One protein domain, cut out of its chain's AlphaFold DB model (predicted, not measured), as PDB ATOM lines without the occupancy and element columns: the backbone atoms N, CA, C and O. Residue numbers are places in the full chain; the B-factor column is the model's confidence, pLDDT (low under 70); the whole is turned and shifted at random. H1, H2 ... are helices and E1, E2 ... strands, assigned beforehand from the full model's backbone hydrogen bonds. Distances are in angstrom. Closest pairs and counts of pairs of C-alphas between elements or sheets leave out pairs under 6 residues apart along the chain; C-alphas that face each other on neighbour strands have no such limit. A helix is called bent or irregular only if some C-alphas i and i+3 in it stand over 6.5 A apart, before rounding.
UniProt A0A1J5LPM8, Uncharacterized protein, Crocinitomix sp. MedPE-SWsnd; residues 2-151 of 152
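What this domain is: This is residues 2 to 151 of the 152 residues of an uncharacterized protein of Crocinitomix sp. MedPE-SWsnd (UniProt A0A1J5LPM8). One twisted sheet of six strands makes a wall, with H1, H2 and H3 over one face as a second layer and the other face bare. H2 packs on both H1 and H3. The 150 printed residues hold three named helices and six named strands, in order H1 E1 E2 E3 E4 H2 E5 E6 H3; the sheet, E4 E3 E2 E1 E5 E6, is antiparallel, and the class is mixed. The whole is compact, with radius of gyration of the C-alphas 15.5 A and spans of 43 by 39 by 28 A.

Where its parts are: Across the sheet come E4, residues 73 to 86, 32.9 A long and bending by 59 degrees at residue 78; E3, 59 to 69, 32.1 A; E2, 44 to 53, 28.4 A; E1, 27 to 35; E5, 116 to 123; and E6, 128 to 134. H1, residues 2 to 20, is 26.4 A long from C-alpha 2 at (235.277, 207.019, 171.949). H2, 88 to 103, has a kink of 25 degrees near residue 97 and is only just irregular: C-alphas 89 and 92 are 6.8 A apart. H3, 139 to 149, ends with C-alpha 149 at (245.358, 230.629, 194.774).

How they stand to each other: E1 to E4 form a meander, each strand the antiparallel neighbour of the one before; N 30 and O 49, N 62 and O 50, and N 63 and O 81 are within hydrogen-bond range at 2.9, 2.9 and 2.8 A. E5 pairs with E1 at N 31 and O 120, 3.0 A, and in a hairpin with E6 at N 119 and O 132, 2.8 A. H2 and H3 are on the same face. H2 touches H3 with residues 93 to 97 alone, closest C-alphas Thr 97 and Ala 140, 4.7 A. H2 touches H1, closest C-alphas Ala 11 and Tyr 95, 5.6 A, at a steep tilt of 49 degrees. H1 and H3 are apart. Every O i to N i+4 pair is within range in H1 and H3, 8 of 12 in H2.

The domain as a whole: The C-alphas farthest apart, of Asp 56 and Glu 110, are 45.7 A apart. The printed part has no cut; the link from H2 to E5, residues 104 to 115, is long. pLDDT is under 70 for 32 residues, among them 105 to 115.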
ATOM      1  N   GLU A   2     236.597 206.389 172.195       73.81
ATOM      2  CA  GLU A   2     235.277 207.019 171.949       73.81
ATOM      3  C   GLU A   2     234.705 207.678 173.219       73.81
ATOM      4  O   GLU A   2     234.327 208.843 173.174       73.81
ATOM      5  N   GLU A   3     234.776 206.988 174.361       76.94
ATOM      6  CA  GLU A   3     234.314 207.475 175.673       76.94
ATOM      7  C   GLU A   3     235.097 208.701 176.181       76.94
ATOM      8  O   GLU A   3     234.515 209.691 176.602       76.94
ATOM      9  N   GLU A   4     236.427 208.706 176.041       77.25
ATOM     10  CA  GLU A   4     237.267 209.859 176.416       77.25
ATOM     11  C   GLU A   4     236.931 211.116 175.596       77.25
ATOM     12  O   GLU A   4     236.930 212.229 176.119       77.25
ATOM     13  N   VAL A   5     236.623 210.951 174.304       84.12
ATOM     14  CA  VAL A   5     236.213 212.061 173.430       84.12
ATOM     15  C   VAL A   5     234.806 212.546 173.787       84.12
ATOM     16  O   VAL A   5     234.518 213.739 173.678       84.12
ATOM     17  N   GLU A   6     233.924 211.647 174.216       86.75
ATOM     18  CA  GLU A   6     232.584 211.991 174.689       86.75
ATOM     19  C   GLU A   6     232.630 212.766 176.011       86.75
ATOM     20  O   GLU A   6     232.018 213.829 176.115       86.75
ATOM     21  N   ASN A   7     233.437 212.322 176.969       85.94
ATOM     22  CA  ASN A   7     233.586 212.984 178.263       85.94
ATOM     23  C   ASN A   7     234.312 214.327 178.167       85.94
ATOM     24  O   ASN A   7     233.948 215.267 178.874       85.94
ATOM     25  N   GLN A   8     235.254 214.473 177.231       88.44
ATOM     26  CA  GLN A   8     235.804 215.780 176.855       88.44
ATOM     27  C   GLN A   8     234.691 216.733 176.393       88.44
ATOM     28  O   GLN A   8     234.573 217.846 176.904       88.44
ATOM     29  N   ARG A   9     233.833 216.294 175.462       90.19
ATOM     30  CA  ARG A   9     232.707 217.109 174.968       90.19
ATOM     31  C   ARG A   9     231.693 217.419 176.063       90.19
ATOM     32  O   ARG A   9     231.106 218.497 176.058       90.19
ATOM     33  N   LEU A  10     231.475 216.491 176.991       89.19
ATOM     34  CA  LEU A  10     230.584 216.694 178.126       89.19
ATOM     35  C   LEU A  10     231.154 217.734 179.100       89.19
ATOM     36  O   LEU A  10     230.423 218.636 179.508       89.19
ATOM     37  N   ALA A  11     232.450 217.666 179.411       89.88
ATOM     38  CA  ALA A  11     233.139 218.664 180.229       89.88
ATOM     39  C   ALA A  11     233.034 220.063 179.605       89.88
ATOM     40  O   ALA A  11     232.629 221.018 180.276       89.88
ATOM     41  N   GLU A  12     233.326 220.163 178.305       91.50
ATOM     42  CA  GLU A  12     233.168 221.387 177.517       91.50
ATOM     43  C   GLU A  12     231.726 221.892 177.570       91.50
ATOM     44  O   GLU A  12     231.490 223.037 177.943       91.50
ATOM     45  N   SER A  13     230.745 221.028 177.301       90.06
ATOM     46  CA  SER A  13     229.326 221.387 177.316       90.06
ATOM     47  C   SER A  13     228.854 221.896 178.679       90.06
ATOM     48  O   SER A  13     228.085 222.856 178.732       90.06
ATOM     49  N   ILE A  14     229.264 221.266 179.785       88.31
ATOM     50  CA  ILE A  14     228.863 221.681 181.139       88.31
ATOM     51  C   ILE A  14     229.409 223.078 181.439       88.31
ATOM     52  O   ILE A  14     228.662 223.955 181.886       88.31
ATOM     53  N   TYR A  15     230.699 223.299 181.188       89.19
ATOM     54  CA  TYR A  15     231.335 224.570 181.508       89.19
ATOM     55  C   TYR A  15     230.925 225.678 180.533       89.19
ATOM     56  O   TYR A  15     230.604 226.778 180.972       89.19
ATOM     57  N   ASP A  16     230.814 225.406 179.233       88.31
ATOM     58  CA  ASP A  16     230.369 226.391 178.244       88.31
ATOM     59  C   ASP A  16     228.895 226.768 178.436       88.31
ATOM     60  O   ASP A  16     228.526 227.936 178.266       88.31
ATOM     61  N   SER A  17     228.050 225.826 178.871       85.62
ATOM     62  CA  SER A  17     226.688 226.138 179.319       85.62
ATOM     63  C   SER A  17     226.708 227.115 180.495       85.62
ATOM     64  O   SER A  17     225.917 228.053 180.515       85.62
ATOM     65  N   PHE A  18     227.623 226.942 181.451       86.38
ATOM     66  CA  PHE A  18     227.819 227.899 182.540       86.38
ATOM     67  C   PHE A  18     228.325 229.263 182.028       86.38
ATOM     68  O   PHE A  18     227.794 230.302 182.422       86.38
ATOM     69  N   LYS A  19     229.304 229.292 181.110       84.00
ATOM     70  CA  LYS A  19     229.847 230.542 180.537       84.00
ATOM     71  C   LYS A  19     228.798 231.337 179.758       84.00
ATOM     72  O   LYS A  19     228.827 232.571 179.754       84.00
ATOM     73  N   SER A  20     227.926 230.640 179.037       81.12
ATOM     74  CA  SER A  20     226.933 231.239 178.140       81.12
ATOM     75  C   SER A  20     225.646 231.656 178.848       81.12
ATOM     76  O   SER A  20     224.923 232.498 178.313       81.12
ATOM     77  N   ASP A  21     225.383 231.148 180.057       74.75
ATOM     78  CA  ASP A  21     224.209 231.539 180.832       74.75
ATOM     79  C   ASP A  21     224.280 233.022 181.222       74.75
ATOM     80  O   ASP A  21     225.215 233.484 181.882       74.75
ATOM     81  N   SER A  22     223.293 233.788 180.763       64.19
ATOM     82  CA  SER A  22     223.188 235.232 180.974       64.19
ATOM     83  C   SER A  22     222.655 235.602 182.357       64.19
ATOM     84  O   SER A  22     222.642 236.785 182.709       64.19
ATOM     85  N   LYS A  23     222.220 234.618 183.150       66.50
ATOM     86  CA  LYS A  23     221.786 234.829 184.530       66.50
ATOM     87  C   LYS A  23     223.003 235.016 185.436       66.50
ATOM     88  O   LYS A  23     223.923 234.205 185.444       66.50
ATOM     89  N   SER A  24     222.991 236.081 186.239       61.00
ATOM     90  CA  SER A  24     224.053 236.386 187.211       61.00
ATOM     91  C   SER A  24     224.210 235.337 188.311       61.00
ATOM     92  O   SER A  24     225.226 235.327 188.998       61.00
ATOM     93  N   ASP A  25     223.210 234.472 188.480       66.69
ATOM     94  CA  ASP A  25     223.103 233.567 189.624       66.69
ATOM     95  C   ASP A  25     223.582 232.148 189.285       66.69
ATOM     96  O   ASP A  25     223.553 231.254 190.134       66.69
ATOM     97  N   THR A  26     224.035 231.928 188.049       78.06
ATOM     98  CA  THR A  26     224.539 230.628 187.618       78.06
ATOM     99  C   THR A  26     225.928 230.396 188.198       78.06
ATOM    100  O   THR A  26     226.828 231.233 188.087       78.06
ATOM    101  N   THR A  27     226.100 229.245 188.841       87.25
ATOM    102  CA  THR A  27     227.355 228.845 189.481       87.25
ATOM    103  C   THR A  27     227.675 227.403 189.131       87.25
ATOM    104  O   THR A  27     226.773 226.597 188.899       87.25
ATOM    105  N   LEU A  28     228.964 227.097 189.080       91.62
ATOM    106  CA  LEU A  28     229.484 225.747 188.923       91.62
ATOM    107  C   LEU A  28     230.449 225.508 190.076       91.62
ATOM    108  O   LEU A  28     231.354 226.313 190.287       91.62
ATOM    109  N   SER A  29     230.254 224.433 190.825       92.88
ATOM    110  CA  SER A  29     231.137 224.071 191.932       92.88
ATOM    111  C   SER A  29     231.841 222.764 191.612       92.88
ATOM    112  O   SER A  29     231.203 221.816 191.154       92.88
ATOM    113  N   LEU A  30     233.151 222.751 191.837       92.50
ATOM    114  CA  LEU A  30     233.964 221.547 191.921       92.50
ATOM    115  C   LEU A  30     234.268 221.347 193.404       92.50
ATOM    116  O   LEU A  30     234.853 222.246 194.021       92.50
ATOM    117  N   SER A  31     233.865 220.215 193.969       90.50
ATOM    118  CA  SER A  31     234.096 219.915 195.384       90.50
ATOM    119  C   SER A  31     234.925 218.648 195.528       90.50
ATOM    120  O   SER A  31     234.682 217.666 194.828       90.50
ATOM    121  N   LEU A  32     235.869 218.672 196.465       88.00
ATOM    122  CA  LEU A  32     236.658 217.531 196.908       88.00
ATOM    123  C   LEU A  32     236.508 217.418 198.428       88.00
ATOM    124  O   LEU A  32     236.977 218.275 199.174       88.00
ATOM    125  N   MET A  33     235.844 216.371 198.893       85.88
ATOM    126  CA  MET A  33     235.606 216.088 200.303       85.88
ATOM    127  C   MET A  33     236.394 214.853 200.716       85.88
ATOM    128  O   MET A  33     236.177 213.760 200.208       85.88
ATOM    129  N   ARG A  34     237.300 215.005 201.673       83.44
ATOM    130  CA  ARG A  34     238.016 213.890 202.279       83.44
ATOM    131  C   ARG A  34     237.169 213.280 203.392       83.44
ATOM    132  O   ARG A  34     237.084 213.869 204.461       83.44
ATOM    133  N   ILE A  35     236.594 212.108 203.150       76.31
ATOM    134  CA  ILE A  35     235.815 211.339 204.122       76.31
ATOM    135  C   ILE A  35     236.760 210.597 205.073       76.31
ATOM    136  O   ILE A  35     237.610 209.804 204.651       76.31
ATOM    137  N   ASN A  36     236.601 210.853 206.370       70.44
ATOM    138  CA  ASN A  36     237.457 210.338 207.433       70.44
ATOM    139  C   ASN A  36     236.753 209.212 208.207       70.44
ATOM    140  O   ASN A  36     235.597 209.344 208.604       70.44
ATOM    141  N   ASP A  37     237.499 208.167 208.578       63.97
ATOM    142  CA  ASP A  37     237.014 207.052 209.413       63.97
ATOM    143  C   ASP A  37     236.462 207.491 210.785       63.97
ATOM    144  O   ASP A  37     235.648 206.798 211.395       63.97
ATOM    145  N   ARG A  38     236.881 208.667 211.268       63.44
ATOM    146  CA  ARG A  38     236.494 209.225 212.573       63.44
ATOM    147  C   ARG A  38     235.041 209.682 212.663       63.44
ATOM    148  O   ARG A  38     234.520 209.747 213.773       63.44
ATOM    149  N   CYS A  39     234.421 210.031 211.541       61.28
ATOM    150  CA  CYS A  39     233.100 210.658 211.510       61.28
ATOM    151  C   CYS A  39     232.063 209.841 210.686       61.28
ATOM    152  O   CYS A  39     230.906 210.243 210.604       61.28
ATOM    153  N   GLY A  40     232.437 208.693 210.097       61.69
ATOM    154  CA  GLY A  40     231.563 207.902 209.209       61.69
ATOM    155  C   GLY A  40     231.350 208.552 207.830       61.69
ATOM    156  O   GLY A  40     232.138 209.396 207.427       61.69
ATOM    157  N   GLU A  41     230.274 208.191 207.116       53.91
ATOM    158  CA  GLU A  41     229.937 208.723 205.771       53.91
ATOM    159  C   GLU A  41     229.620 210.238 205.745       53.91
ATOM    160  O   GLU A  41     229.476 210.828 204.679       53.91
ATOM    161  N   TRP A  42     229.499 210.877 206.913       55.91
ATOM    162  CA  TRP A  42     228.992 212.244 207.094       55.91
ATOM    163  C   TRP A  42     230.059 213.136 207.732       55.91
ATOM    164  O   TRP A  42     229.818 213.756 208.764       55.91
ATOM    165  N   GLY A  43     231.287 213.029 207.227       61.88
ATOM    166  CA  GLY A  43     232.465 213.342 208.013       61.88
ATOM    167  C   GLY A  43     233.733 213.630 207.223       61.88
ATOM    168  O   GLY A  43     234.406 212.673 206.850       61.88
ATOM    169  N   GLY A  44     234.136 214.894 207.039       73.12
ATOM    170  CA  GLY A  44     235.328 215.192 206.246       73.12
ATOM    171  C   GLY A  44     235.879 216.620 206.207       73.12
ATOM    172  O   GLY A  44     235.233 217.591 206.590       73.12
ATOM    173  N   ASP A  45     237.111 216.753 205.713       83.88
ATOM    174  CA  ASP A  45     237.634 218.056 205.284       83.88
ATOM    175  C   ASP A  45     237.159 218.301 203.844       83.88
ATOM    176  O   ASP A  45     237.346 217.444 202.983       83.88
ATOM    177  N   MET A  46     236.531 219.443 203.573       87.31
ATOM    178  CA  MET A  46     235.971 219.773 202.263       87.31
ATOM    179  C   MET A  46     236.700 220.965 201.651       87.31
ATOM    180  O   MET A  46     236.792 222.044 202.237       87.31
ATOM    181  N   GLU A  47     237.179 220.772 200.431       92.19
ATOM    182  CA  GLU A  47     237.729 221.806 199.571       92.19
ATOM    183  C   GLU A  47     236.752 222.081 198.426       92.19
ATOM    184  O   GLU A  47     236.255 221.158 197.783       92.19
ATOM    185  N   VAL A  48     236.472 223.353 198.148       93.00
ATOM    186  CA  VAL A  48     235.538 223.746 197.081       93.00
ATOM    187  C   VAL A  48     236.144 224.851 196.241       93.00
ATOM    188  O   VAL A  48     236.581 225.867 196.784       93.00
ATOM    189  N   ILE A  49     236.110 224.681 194.919       95.44
ATOM    190  CA  ILE A  49     236.310 225.755 193.944       95.44
ATOM    191  C   ILE A  49     234.948 226.083 193.334       95.44
ATOM    192  O   ILE A  49     234.361 225.277 192.610       95.44
ATOM    193  N   LYS A  50     234.442 227.282 193.615       94.62
ATOM    194  CA  LYS A  50     233.152 227.761 193.114       94.62
ATOM    195  C   LYS A  50     233.351 228.814 192.040       94.62
ATOM    196  O   LYS A  50     233.801 229.920 192.331       94.62
ATOM    197  N   PHE A  51     232.935 228.501 190.822       94.00
ATOM    198  CA  PHE A  51     232.883 229.417 189.691       94.00
ATOM    199  C   PHE A  51     231.553 230.161 189.651       94.00
ATOM    200  O   PHE A  51     230.482 229.577 189.827       94.00
ATOM    201  N   TYR A  52     231.615 231.461 189.386       91.19
ATOM    202  CA  TYR A  52     230.445 232.322 189.263       91.19
ATOM    203  C   TYR A  52     230.736 233.508 188.348       91.19
ATOM    204  O   TYR A  52     231.889 233.856 188.085       91.19
ATOM    205  N   ARG A  53     229.676 234.151 187.861       86.38
ATOM    206  CA  ARG A  53     229.783 235.375 187.064       86.38
ATOM    207  C   ARG A  53     229.447 236.590 187.913       86.38
ATOM    208  O   ARG A  53     228.540 236.549 188.739       86.38
ATOM    209  N   LYS A  54     230.160 237.694 187.693       82.00
ATOM    210  CA  LYS A  54     229.753 239.007 188.218       82.00
ATOM    211  C   LYS A  54     229.066 239.823 187.123       82.00
ATOM    212  O   LYS A  54     228.982 239.419 185.964       82.00
ATOM    213  N   SER A  55     228.579 241.003 187.499       80.25
ATOM    214  CA  SER A  55     227.898 241.949 186.607       80.25
ATOM    215  C   SER A  55     228.746 242.425 185.421       80.25
ATOM    216  O   SER A  55     228.195 242.898 184.433       80.25
ATOM    217  N   ASP A  56     230.071 242.284 185.490       80.88
ATOM    218  CA  ASP A  56     231.004 242.588 184.400       80.88
ATOM    219  C   ASP A  56     231.113 241.463 183.355       80.88
ATOM    220  O   ASP A  56     231.964 241.531 182.468       80.88
ATOM    221  N   LEU A  57     230.260 240.436 183.460       78.25
ATOM    222  CA  LEU A  57     230.206 239.249 182.604       78.25
ATOM    223  C   LEU A  57     231.456 238.366 182.654       78.25
ATOM    224  O   LEU A  57     231.493 237.358 181.938       78.25
ATOM    225  N   LYS A  58     232.434 238.690 183.506       87.81
ATOM    226  CA  LYS A  58     233.632 237.881 183.721       87.81
ATOM    227  C   LYS A  58     233.350 236.760 184.711       87.81
ATOM    228  O   LYS A  58     232.432 236.839 185.531       87.81
ATOM    229  N   ILE A  59     234.174 235.723 184.626       90.69
ATOM    230  CA  ILE A  59     234.118 234.562 185.508       90.69
ATOM    231  C   ILE A  59     235.095 234.782 186.655       90.69
ATOM    232  O   ILE A  59     236.239 235.201 186.460       90.69
ATOM    233  N   TYR A  60     234.615 234.491 187.851       92.75
ATOM    234  CA  TYR A  60     235.370 234.518 189.084       92.75
ATOM    235  C   TYR A  60     235.302 233.148 189.743       92.75
ATOM    236  O   TYR A  60     234.349 232.398 189.535       92.75
ATOM    237  N   ALA A  61     236.317 232.845 190.540       94.88
ATOM    238  CA  ALA A  61     236.370 231.681 191.393       94.88
ATOM    239  C   ALA A  61     236.542 232.114 192.850       94.88
ATOM    240  O   ALA A  61     237.340 233.005 193.161       94.88
ATOM    241  N   ASP A  62     235.807 231.453 193.732       94.19
ATOM    242  CA  ASP A  62     236.088 231.421 195.160       94.19
ATOM    243  C   ASP A  62     236.658 230.042 195.490       94.19
ATOM    244  O   ASP A  62     236.245 229.039 194.907       94.19
ATOM    245  N   TYR A  63     237.600 229.996 196.421       94.50
ATOM    246  CA  TYR A  63     238.105 228.761 196.997       94.50
ATOM    247  C   TYR A  63     237.896 228.780 198.505       94.50
ATOM    248  O   TYR A  63     238.190 229.787 199.160       94.50
ATOM    249  N   SER A  64     237.418 227.671 199.055       92.94
ATOM    250  CA  SER A  64     237.228 227.504 200.492       92.94
ATOM    251  C   SER A  64     237.668 226.127 200.961       92.94
ATOM    252  O   SER A  64     237.398 225.135 200.289       92.94
ATOM    253  N   ILE A  65     238.267 226.094 202.150       91.06
ATOM    254  CA  ILE A  65     238.474 224.882 202.942       91.06
ATOM    255  C   ILE A  65     237.554 224.975 204.147       91.06
ATOM    256  O   ILE A  65     237.599 225.962 204.897       91.06
ATOM    257  N   SER A  66     236.752 223.945 204.351       87.94
ATOM    258  CA  SER A  66     236.000 223.741 205.573       87.94
ATOM    259  C   SER A  66     236.379 222.409 206.206       87.94
ATOM    260  O   SER A  66     236.728 221.446 205.531       87.94
ATOM    261  N   ASN A  67     236.326 222.371 207.529       79.56
ATOM    262  CA  ASN A  67     236.610 221.168 208.294       79.56
ATOM    263  C   ASN A  67     235.329 220.775 209.021       79.56
ATOM    264  O   ASN A  67     234.670 221.633 209.633       79.56
ATOM    265  N   GLU A  68     234.959 219.502 208.939       67.00
ATOM    266  CA  GLU A  68     233.784 218.991 209.632       67.00
ATOM    267  C   GLU A  68     234.030 218.765 211.123       67.00
ATOM    268  O   GLU A  68     235.127 218.452 211.591       67.00
ATOM    269  N   SER A  69     232.942 218.908 211.871       59.97
ATOM    270  CA  SER A  69     232.813 218.514 213.263       59.97
ATOM    271  C   SER A  69     231.957 217.251 213.309       59.97
ATOM    272  O   SER A  69     230.759 217.346 213.051       59.97
ATOM    273  N   CYS A  70     232.525 216.102 213.707       62.91
ATOM    274  CA  CYS A  70     231.854 214.785 213.778       62.91
ATOM    275  C   CYS A  70     230.557 214.727 214.636       62.91
ATOM    276  O   CYS A  70     229.983 213.658 214.815       62.91
ATOM    277  N   GLU A  71     230.106 215.838 215.222       63.16
ATOM    278  CA  GLU A  71     229.007 215.925 216.192       63.16
ATOM    279  C   GLU A  71     227.816 216.771 215.693       63.16
ATOM    280  O   GLU A  71     227.138 217.433 216.481       63.16
ATOM    281  N   GLY A  72     227.560 216.800 214.380       58.50
ATOM    282  CA  GLY A  72     226.400 217.504 213.808       58.50
ATOM    283  C   GLY A  72     226.460 219.032 213.935       58.50
ATOM    284  O   GLY A  72     225.434 219.709 213.852       58.50
ATOM    285  N   GLN A  73     227.655 219.586 214.155       58.50
ATOM    286  CA  GLN A  73     227.873 221.026 214.055       58.50
ATOM    287  C   GLN A  73     228.126 221.399 212.593       58.50
ATOM    288  O   GLN A  73     228.731 220.616 211.861       58.50
ATOM    289  N   PRO A  74     227.692 222.591 212.154       62.84
ATOM    290  CA  PRO A  74     227.940 223.038 210.794       62.84
ATOM    291  C   PRO A  74     229.443 223.099 210.503       62.84
ATOM    292  O   PRO A  74     230.237 223.473 211.372       62.84
ATOM    293  N   PHE A  75     229.806 222.788 209.257       68.25
ATOM    294  CA  PHE A  75     231.152 222.982 208.728       68.25
ATOM    295  C   PHE A  75     231.698 224.357 209.110       68.25
ATOM    296  O   PHE A  75     231.049 225.390 208.905       68.25
ATOM    297  N   ARG A  76     232.919 224.377 209.646       73.62
ATOM    298  CA  ARG A  76     233.621 225.628 209.914       73.62
ATOM    299  C   ARG A  76     234.558 225.915 208.753       73.62
ATOM    300  O   ARG A  76     235.473 225.140 208.503       73.62
ATOM    301  N   ASN A  77     234.370 227.054 208.091       75.50
ATOM    302  CA  ASN A  77     235.330 227.541 207.102       75.50
ATOM    303  C   ASN A  77     236.645 227.899 207.807       75.50
ATOM    304  O   ASN A  77     236.659 228.734 208.718       75.50
ATOM    305  N   VAL A  78     237.739 227.264 207.391       82.62
ATOM    306  CA  VAL A  78     239.080 227.442 207.967       82.62
ATOM    307  C   VAL A  78     239.967 228.281 207.050       82.62
ATOM    308  O   VAL A  78     240.803 229.042 207.539       82.62
ATOM    309  N   TYR A  79     239.738 228.228 205.739       83.00
ATOM    310  CA  TYR A  79     240.427 229.066 204.763       83.00
ATOM    311  C   TYR A  79     239.478 229.497 203.650       83.00
ATOM    312  O   TYR A  79     238.603 228.734 203.244       83.00
ATOM    313  N   MET A  80     239.650 230.722 203.152       89.75
ATOM    314  CA  MET A  80     238.857 231.236 202.041       89.75
ATOM    315  C   MET A  80     239.655 232.263 201.231       89.75
ATOM    316  O   MET A  80     240.184 233.223 201.796       89.75
ATOM    317  N   LYS A  81     239.687 232.099 199.908       90.81
ATOM    318  CA  LYS A  81     240.146 233.111 198.948       90.81
ATOM    319  C   LYS A  81     238.999 233.407 197.986       90.81
ATOM    320  O   LYS A  81     238.460 232.490 197.381       90.81
ATOM    321  N   ILE A  82     238.616 234.675 197.857       91.94
ATOM    322  CA  ILE A  82     237.424 235.080 197.098       91.94
ATOM    323  C   ILE A  82     237.771 235.962 195.902       91.94
ATOM    324  O   ILE A  82     238.712 236.755 195.951       91.94
ATOM    325  N   GLY A  83     236.962 235.875 194.853       90.06
ATOM    326  CA  GLY A  83     236.966 236.805 193.732       90.06
ATOM    327  C   GLY A  83     238.183 236.691 192.825       90.06
ATOM    328  O   GLY A  83     238.583 237.696 192.238       90.06
ATOM    329  N   MET A  84     238.755 235.496 192.681       93.38
ATOM    330  CA  MET A  84     239.866 235.248 191.762       93.38
ATOM    331  C   MET A  84     239.348 235.294 190.328       93.38
ATOM    332  O   MET A  84     238.471 234.516 189.968       93.38
ATOM    333  N   GLN A  85     239.859 236.203 189.498       92.44
ATOM    334  CA  GLN A  85     239.431 236.266 188.103       92.44
ATOM    335  C   GLN A  85     239.932 235.030 187.332       92.44
ATOM    336  O   GLN A  85     241.125 234.708 187.346       92.44
ATOM    337  N   VAL A  86     239.014 234.372 186.626       92.25
ATOM    338  CA  VAL A  86     239.293 233.242 185.733       92.25
ATOM    339  C   VAL A  86     239.449 233.774 184.310       92.25
ATOM    340  O   VAL A  86     238.646 234.589 183.846       92.25
ATOM    341  N   TYR A  87     240.503 233.345 183.617       91.31
ATOM    342  CA  TYR A  87     240.796 233.748 182.240       91.31
ATOM    343  C   TYR A  87     240.606 232.572 181.285       91.31
ATOM    344  O   TYR A  87     240.677 231.417 181.689       91.31
ATOM    345  N   ASP A  88     240.470 232.848 179.986       89.00
ATOM    346  CA  ASP A  88     240.269 231.784 178.993       89.00
ATOM    347  C   ASP A  88     241.417 230.761 178.943       89.00
ATOM    348  O   ASP A  88     241.182 229.587 178.678       89.00
ATOM    349  N   ARG A  89     242.644 231.170 179.297       88.88
ATOM    350  CA  ARG A  89     243.805 230.268 179.448       88.88
ATOM    351  C   ARG A  89     243.682 229.254 180.598       88.88
ATOM    352  O   ARG A  89     244.594 228.459 180.815       88.88
ATOM    353  N   ASP A  90     242.635 229.348 181.411       90.62
ATOM    354  CA  ASP A  90     242.352 228.407 182.494       90.62
ATOM    355  C   ASP A  90     241.329 227.353 182.084       90.62
ATOM    356  O   ASP A  90     241.246 226.330 182.755       90.62
ATOM    357  N   ASN A  91     240.610 227.563 180.974       88.94
ATOM    358  CA  ASN A  91     239.548 226.667 180.520       88.94
ATOM    359  C   ASN A  91     240.070 225.236 180.332       88.94
ATOM    360  O   ASN A  91     239.457 224.307 180.836       88.94
ATOM    361  N   GLU A  92     241.242 225.067 179.707       89.50
ATOM    362  CA  GLU A  92     241.860 223.746 179.518       89.50
ATOM    363  C   GLU A  92     242.076 223.003 180.840       89.50
ATOM    364  O   GLU A  92     241.792 221.813 180.927       89.50
ATOM    365  N   LEU A  93     242.516 223.706 181.889       90.75
ATOM    366  CA  LEU A  93     242.735 223.095 183.199       90.75
ATOM    367  C   LEU A  93     241.413 222.788 183.911       90.75
ATOM    368  O   LEU A  93     241.310 221.780 184.603       90.75
ATOM    369  N   ILE A  94     240.391 223.621 183.716       92.56
ATOM    370  CA  ILE A  94     239.043 223.372 184.241       92.56
ATOM    371  C   ILE A  94     238.449 222.116 183.588       92.56
ATOM    372  O   ILE A  94     237.976 221.233 184.301       92.56
ATOM    373  N   TYR A  95     238.546 221.982 182.261       90.75
ATOM    374  CA  TYR A  95     238.121 220.767 181.560       90.75
ATOM    375  C   TYR A  95     238.919 219.551 182.042       90.75
ATOM    376  O   TYR A  95     238.320 218.553 182.431       90.75
ATOM    377  N   ALA A  96     240.252 219.658 182.102       88.94
ATOM    378  CA  ALA A  96     241.130 218.593 182.590       88.94
ATOM    379  C   ALA A  96     240.829 218.185 184.038       88.94
ATOM    380  O   ALA A  96     241.032 217.032 184.399       88.94
ATOM    381  N   THR A  97     240.306 219.107 184.850       90.44
ATOM    382  CA  THR A  97     239.811 218.794 186.190       90.44
ATOM    383  C   THR A  97     238.532 217.972 186.104       90.44
ATOM    384  O   THR A  97     238.456 216.913 186.707       90.44
ATOM    385  N   MET A  98     237.546 218.394 185.315       90.44
ATOM    386  CA  MET A  98     236.240 217.727 185.228       90.44
ATOM    387  C   MET A  98     236.286 216.342 184.565       90.44
ATOM    388  O   MET A  98     235.533 215.455 184.958       90.44
ATOM    389  N   ILE A  99     237.150 216.148 183.565       88.75
ATOM    390  CA  ILE A  99     237.192 214.935 182.731       88.75
ATOM    391  C   ILE A  99     237.423 213.650 183.534       88.75
ATOM    392  O   ILE A  99     236.654 212.720 183.322       88.75
ATOM    393  N   PRO A 100     238.404 213.555 184.456       82.69
ATOM    394  CA  PRO A 100     238.558 212.386 185.316       82.69
ATOM    395  C   PRO A 100     237.264 211.984 186.021       82.69
ATOM    396  O   PRO A 100     236.938 210.805 186.031       82.69
ATOM    397  N   LEU A 101     236.494 212.951 186.533       84.06
ATOM    398  CA  LEU A 101     235.235 212.667 187.218       84.06
ATOM    399  C   LEU A 101     234.144 212.168 186.263       84.06
ATOM    400  O   LEU A 101     233.338 211.325 186.630       84.06
ATOM    401  N   LEU A 102     234.125 212.680 185.033       84.38
ATOM    402  CA  LEU A 102     233.183 212.255 183.993       84.38
ATOM    403  C   LEU A 102     233.580 210.906 183.362       84.38
ATOM    404  O   LEU A 102     232.719 210.187 182.873       84.38
ATOM    405  N   ASN A 103     234.872 210.565 183.394       78.94
ATOM    406  CA  ASN A 103     235.427 209.286 182.945       78.94
ATOM    407  C   ASN A 103     235.231 208.149 183.951       78.94
ATOM    408  O   ASN A 103     235.412 206.991 183.582       78.94
ATOM    409  N   GLN A 104     234.918 208.459 185.209       70.44
ATOM    410  CA  GLN A 104     234.636 207.454 186.228       70.44
ATOM    411  C   GLN A 104     233.246 206.869 185.951       70.44
ATOM    412  O   GLN A 104     232.223 207.368 186.416       70.44
ATOM    413  N   THR A 105     233.209 205.830 185.119       52.62
ATOM    414  CA  THR A 105     232.018 205.024 184.881       52.62
ATOM    415  C   THR A 105     231.800 204.089 186.062       52.62
ATOM    416  O   THR A 105     232.588 203.176 186.292       52.62
ATOM    417  N   ASP A 106     230.716 204.327 186.803       51.38
ATOM    418  CA  ASP A 106     230.061 203.354 187.681       51.38
ATOM    419  C   ASP A 106     231.016 202.504 188.533       51.38
ATOM    420  O   ASP A 106     230.947 201.274 188.482       51.38
ATOM    421  N   ILE A 107     231.892 203.106 189.351       50.91
ATOM    422  CA  ILE A 107     232.422 202.316 190.465       50.91
ATOM    423  C   ILE A 107     231.242 202.120 191.423       50.91
ATOM    424  O   ILE A 107     230.734 203.099 191.980       50.91
ATOM    425  N   PRO A 108     230.737 200.886 191.595       49.06
ATOM    426  CA  PRO A 108     229.588 200.642 192.447       49.06
ATOM    427  C   PRO A 108     229.903 201.136 193.858       49.06
ATOM    428  O   PRO A 108     230.959 200.812 194.398       49.06
ATOM    429  N   TYR A 109     228.974 201.876 194.470       51.09
ATOM    430  CA  TYR A 109     229.110 202.388 195.844       51.09
ATOM    431  C   TYR A 109     229.556 201.296 196.840       51.09
ATOM    432  O   TYR A 109     230.315 201.535 197.770       51.09
ATOM    433  N   GLU A 110     229.130 200.058 196.581       50.91
ATOM    434  CA  GLU A 110     229.452 198.828 197.310       50.91
ATOM    435  C   GLU A 110     230.928 198.369 197.245       50.91
ATOM    436  O   GLU A 110     231.296 197.395 197.906       50.91
ATOM    437  N   HIS A 111     231.790 199.059 196.493       48.47
ATOM    438  CA  HIS A 111     233.242 198.836 196.466       48.47
ATOM    439  C   HIS A 111     234.055 199.875 197.230       48.47
ATOM    440  O   HIS A 111     235.274 199.720 197.330       48.47
ATOM    441  N   PHE A 112     233.408 200.886 197.799       52.84
ATOM    442  CA  PHE A 112     234.104 201.873 198.600       52.84
ATOM    443  C   PHE A 112     234.031 201.522 200.072       52.84
ATOM    444  O   PHE A 112     232.958 201.311 200.638       52.84
ATOM    445  N   ASP A 113     235.195 201.490 200.711       55.69
ATOM    446  CA  ASP A 113     235.221 201.640 202.154       55.69
ATOM    447  C   ASP A 113     234.658 203.028 202.525       55.69
ATOM    448  O   ASP A 113     234.758 203.975 201.745       55.69
ATOM    449  N   ASN A 114     234.115 203.186 203.737       62.31
ATOM    450  CA  ASN A 114     233.544 204.451 204.239       62.31
ATOM    451  C   ASN A 114     234.582 205.593 204.419       62.31
ATOM    452  O   ASN A 114     234.376 206.490 205.235       62.31
ATOM    453  N   TYR A 115     235.735 205.533 203.753       66.62
ATOM    454  CA  TYR A 115     236.838 206.482 203.839       66.62
ATOM    455  C   TYR A 115     237.466 206.707 202.458       66.62
ATOM    456  O   TYR A 115     237.683 205.771 201.688       66.62
ATOM    457  N   GLY A 116     237.814 207.955 202.149       77.19
ATOM    458  CA  GLY A 116     238.354 208.311 200.837       77.19
ATOM    459  C   GLY A 116     238.121 209.772 200.479       77.19
ATOM    460  O   GLY A 116     238.008 210.626 201.351       77.19
ATOM    461  N   PHE A 117     238.063 210.055 199.189       78.69
ATOM    462  CA  PHE A 117     237.788 211.353 198.600       78.69
ATOM    463  C   PHE A 117     236.494 211.272 197.801       78.69
ATOM    464  O   PHE A 117     236.436 210.589 196.784       78.69
ATOM    465  N   TYR A 118     235.464 211.971 198.257       83.25
ATOM    466  CA  TYR A 118     234.259 212.229 197.493       83.25
ATOM    467  C   TYR A 118     234.464 213.476 196.635       83.25
ATOM    468  O   TYR A 118     234.742 214.557 197.153       83.25
ATOM    469  N   SER A 119     234.347 213.327 195.325       86.25
ATOM    470  CA  SER A 119     234.500 214.404 194.353       86.25
ATOM    471  C   SER A 119     233.173 214.643 193.648       86.25
ATOM    472  O   SER A 119     232.489 213.685 193.305       86.25
ATOM    473  N   GLU A 120     232.801 215.896 193.399       88.12
ATOM    474  CA  GLU A 120     231.541 216.226 192.723       88.12
ATOM    475  C   GLU A 120     231.639 217.469 191.826       88.12
ATOM    476  O   GLU A 120     232.414 218.399 192.075       88.12
ATOM    477  N   ILE A 121     230.801 217.489 190.785       89.31
ATOM    478  CA  ILE A 121     230.518 218.655 189.944       89.31
ATOM    479  C   ILE A 121     229.045 219.018 190.118       89.31
ATOM    480  O   ILE A 121     228.169 218.250 189.711       89.31
ATOM    481  N   THR A 122     228.761 220.218 190.621       88.69
ATOM    482  CA  THR A 122     227.386 220.656 190.923       88.69
ATOM    483  C   THR A 122     227.075 222.008 190.281       88.69
ATOM    484  O   THR A 122     227.883 222.940 190.329       88.69
ATOM    485  N   GLN A 123     225.893 222.130 189.667       86.69
ATOM    486  CA  GLN A 123     225.383 223.391 189.114       86.69
ATOM    487  C   GLN A 123     224.533 224.171 190.131       86.69
ATOM    488  O   GLN A 123     224.105 223.652 191.158       86.69
ATOM    489  N   SER A 124     224.271 225.447 189.840       81.50
ATOM    490  CA  SER A 124     223.503 226.379 190.686       81.50
ATOM    491  C   SER A 124     222.098 225.921 191.073       81.50
ATOM    492  O   SER A 124     221.577 226.377 192.084       81.50
ATOM    493  N   ASP A 125     221.472 225.062 190.274       79.62
ATOM    494  CA  ASP A 125     220.160 224.473 190.566       79.62
ATOM    495  C   ASP A 125     220.239 223.294 191.554       79.62
ATOM    496  O   ASP A 125     219.216 222.694 191.878       79.62
ATOM    497  N   GLY A 126     221.441 222.974 192.042       73.94
ATOM    498  CA  GLY A 126     221.710 221.819 192.889       73.94
ATOM    499  C   GLY A 126     221.852 220.516 192.105       73.94
ATOM    500  O   GLY A 126     222.002 219.466 192.719       73.94
ATOM    501  N   THR A 127     221.813 220.550 190.767       81.50
ATOM    502  CA  THR A 127     221.988 219.345 189.956       81.50
ATOM    503  C   THR A 127     223.453 218.906 189.986       81.50
ATOM    504  O   THR A 127     224.316 219.563 189.393       81.50
ATOM    505  N   THR A 128     223.720 217.765 190.623       79.44
ATOM    506  CA  THR A 128     224.993 217.038 190.518       79.44
ATOM    507  C   THR A 128     225.119 216.446 189.115       79.44
ATOM    508  O   THR A 128     224.245 215.707 188.658       79.44
ATOM    509  N   LYS A 129     226.184 216.808 188.396       83.44
ATOM    510  CA  LYS A 129     226.477 216.304 187.044       83.44
ATOM    511  C   LYS A 129     227.283 215.023 187.060       83.44
ATOM    512  O   LYS A 129     227.047 214.159 186.227       83.44
ATOM    513  N   ALA A 130     228.212 214.932 187.994       82.31
ATOM    514  CA  ALA A 130     228.981 213.738 188.263       82.31
ATOM    515  C   ALA A 130     229.448 213.784 189.709       82.31
ATOM    516  O   ALA A 130     229.669 214.866 190.264       82.31
ATOM    517  N   SER A 131     229.589 212.607 190.294       81.94
ATOM    518  CA  SER A 131     230.214 212.425 191.588       81.94
ATOM    519  C   SER A 131     230.912 211.083 191.620       81.94
ATOM    520  O   SER A 131     230.407 210.126 191.038       81.94
ATOM    521  N   ASP A 132     232.019 211.017 192.337       77.50
ATOM    522  CA  ASP A 132     232.820 209.814 192.498       77.50
ATOM    523  C   ASP A 132     233.327 209.729 193.933       77.50
ATOM    524  O   ASP A 132     233.544 210.751 194.587       77.50
ATOM    525  N   LEU A 133     233.531 208.510 194.413       73.44
ATOM    526  CA  LEU A 133     234.258 208.246 195.644       73.44
ATOM    527  C   LEU A 133     235.563 207.565 195.226       73.44
ATOM    528  O   LEU A 133     235.561 206.703 194.372       73.44
ATOM    529  N   SER A 134     236.712 207.964 195.754       70.81
ATOM    530  CA  SER A 134     237.995 207.373 195.359       70.81
ATOM    531  C   SER A 134     238.938 207.314 196.545       70.81
ATOM    532  O   SER A 134     238.893 208.154 197.437       70.81
ATOM    533  N   HIS A 135     239.841 206.337 196.577       66.38
ATOM    534  CA  HIS A 135     240.902 206.308 197.588       66.38
ATOM    535  C   HIS A 135     242.069 207.256 197.266       66.38
ATOM    536  O   HIS A 135     242.952 207.442 198.107       66.38
ATOM    537  N   PHE A 136     242.084 207.858 196.075       67.69
ATOM    538  CA  PHE A 136     243.161 208.721 195.591       67.69
ATOM    539  C   PHE A 136     242.684 210.163 195.413       67.69
ATOM    540  O   PHE A 136     241.501 210.408 195.180       67.69
ATOM    541  N   SER A 137     243.611 211.117 195.541       70.06
ATOM    542  CA  SER A 137     243.294 212.535 195.395       70.06
ATOM    543  C   SER A 137     243.103 212.933 193.929       70.06
ATOM    544  O   SER A 137     243.600 212.294 192.998       70.06
ATOM    545  N   TRP A 138     242.345 214.005 193.724       83.94
ATOM    546  CA  TRP A 138     242.022 214.550 192.412       83.94
ATOM    547  C   TRP A 138     243.136 215.509 191.963       83.94
ATOM    548  O   TRP A 138     243.007 216.719 192.101       83.94
ATOM    549  N   GLU A 139     244.249 214.983 191.434       86.06
ATOM    550  CA  GLU A 139     245.456 215.782 191.114       86.06
ATOM    551  C   GLU A 139     245.159 217.035 190.267       86.06
ATOM    552  O   GLU A 139     245.617 218.131 190.583       86.06
ATOM    553  N   ALA A 140     244.318 216.915 189.235       87.38
ATOM    554  CA  ALA A 140     243.947 218.053 188.390       87.38
ATOM    555  C   ALA A 140     243.192 219.160 189.159       87.38
ATOM    556  O   ALA A 140     243.349 220.346 188.854       87.38
ATOM    557  N   PHE A 141     242.412 218.795 190.183       90.25
ATOM    558  CA  PHE A 141     241.776 219.756 191.085       90.25
ATOM    559  C   PHE A 141     242.815 220.486 191.936       90.25
ATOM    560  O   PHE A 141     242.718 221.702 192.104       90.25
ATOM    561  N   GLU A 142     243.827 219.774 192.438       90.31
ATOM    562  CA  GLU A 142     244.934 220.376 193.187       90.31
ATOM    563  C   GLU A 142     245.718 221.367 192.311       90.31
ATOM    564  O   GLU A 142     245.947 222.504 192.726       90.31
ATOM    565  N   ASP A 143     246.033 221.004 191.066       92.31
ATOM    566  CA  ASP A 143     246.699 221.897 190.109       92.31
ATOM    567  C   ASP A 143     245.874 223.161 189.825       92.31
ATOM    568  O   ASP A 143     246.397 224.285 189.802       92.31
ATOM    569  N   LEU A 144     244.562 222.999 189.623       93.38
ATOM    570  CA  LEU A 144     243.636 224.110 189.419       93.38
ATOM    571  C   LEU A 144     243.573 225.018 190.648       93.38
ATOM    572  O   LEU A 144     243.655 226.244 190.507       93.38
ATOM    573  N   ARG A 145     243.479 224.431 191.843       92.88
ATOM    574  CA  ARG A 145     243.520 225.142 193.122       92.88
ATOM    575  C   ARG A 145     244.788 225.981 193.222       92.88
ATOM    576  O   ARG A 145     244.697 227.195 193.415       92.88
ATOM    577  N   GLU A 146     245.957 225.364 193.074       93.19
ATOM    578  CA  GLU A 146     247.246 226.042 193.214       93.19
ATOM    579  C   GLU A 146     247.373 227.207 192.231       93.19
ATOM    580  O   GLU A 146     247.749 228.318 192.622       93.19
ATOM    581  N   LYS A 147     246.979 226.992 190.971       92.44
ATOM    582  CA  LYS A 147     247.012 228.022 189.926       92.44
ATOM    583  C   LYS A 147     246.109 229.215 190.241       92.44
ATOM    584  O   LYS A 147     246.477 230.345 189.921       92.44
ATOM    585  N   LEU A 148     244.931 228.992 190.826       91.12
ATOM    586  CA  LEU A 148     244.002 230.063 191.198       91.12
ATOM    587  C   LEU A 148     244.463 230.796 192.473       91.12
ATOM    588  O   LEU A 148     244.443 232.032 192.530       91.12
ATOM    589  N   ILE A 149     244.939 230.062 193.483       90.06
ATOM    590  CA  ILE A 149     245.358 230.629 194.774       90.06
ATOM    591  C   ILE A 149     246.661 231.422 194.672       90.06
ATOM    592  O   ILE A 149     246.785 232.452 195.333       90.06
ATOM    593  N   HIS A 150     247.602 231.023 193.826       87.62
ATOM    594  CA  HIS A 150     248.889 231.718 193.690       87.62
ATOM    595  C   HIS A 150     248.906 232.774 192.584       87.62
ATOM    596  O   HIS A 150     249.960 233.296 192.228       87.62
ATOM    597  N   ARG A 151     247.741 233.101 192.026       77.56
ATOM    598  CA  ARG A 151     247.615 234.181 191.059       77.56
ATOM    599  C   ARG A 151     247.500 235.534 191.771       77.56
ATOM    600  O   ARG A 151     246.582 235.716 192.582       77.56
TER     601      ARG A 151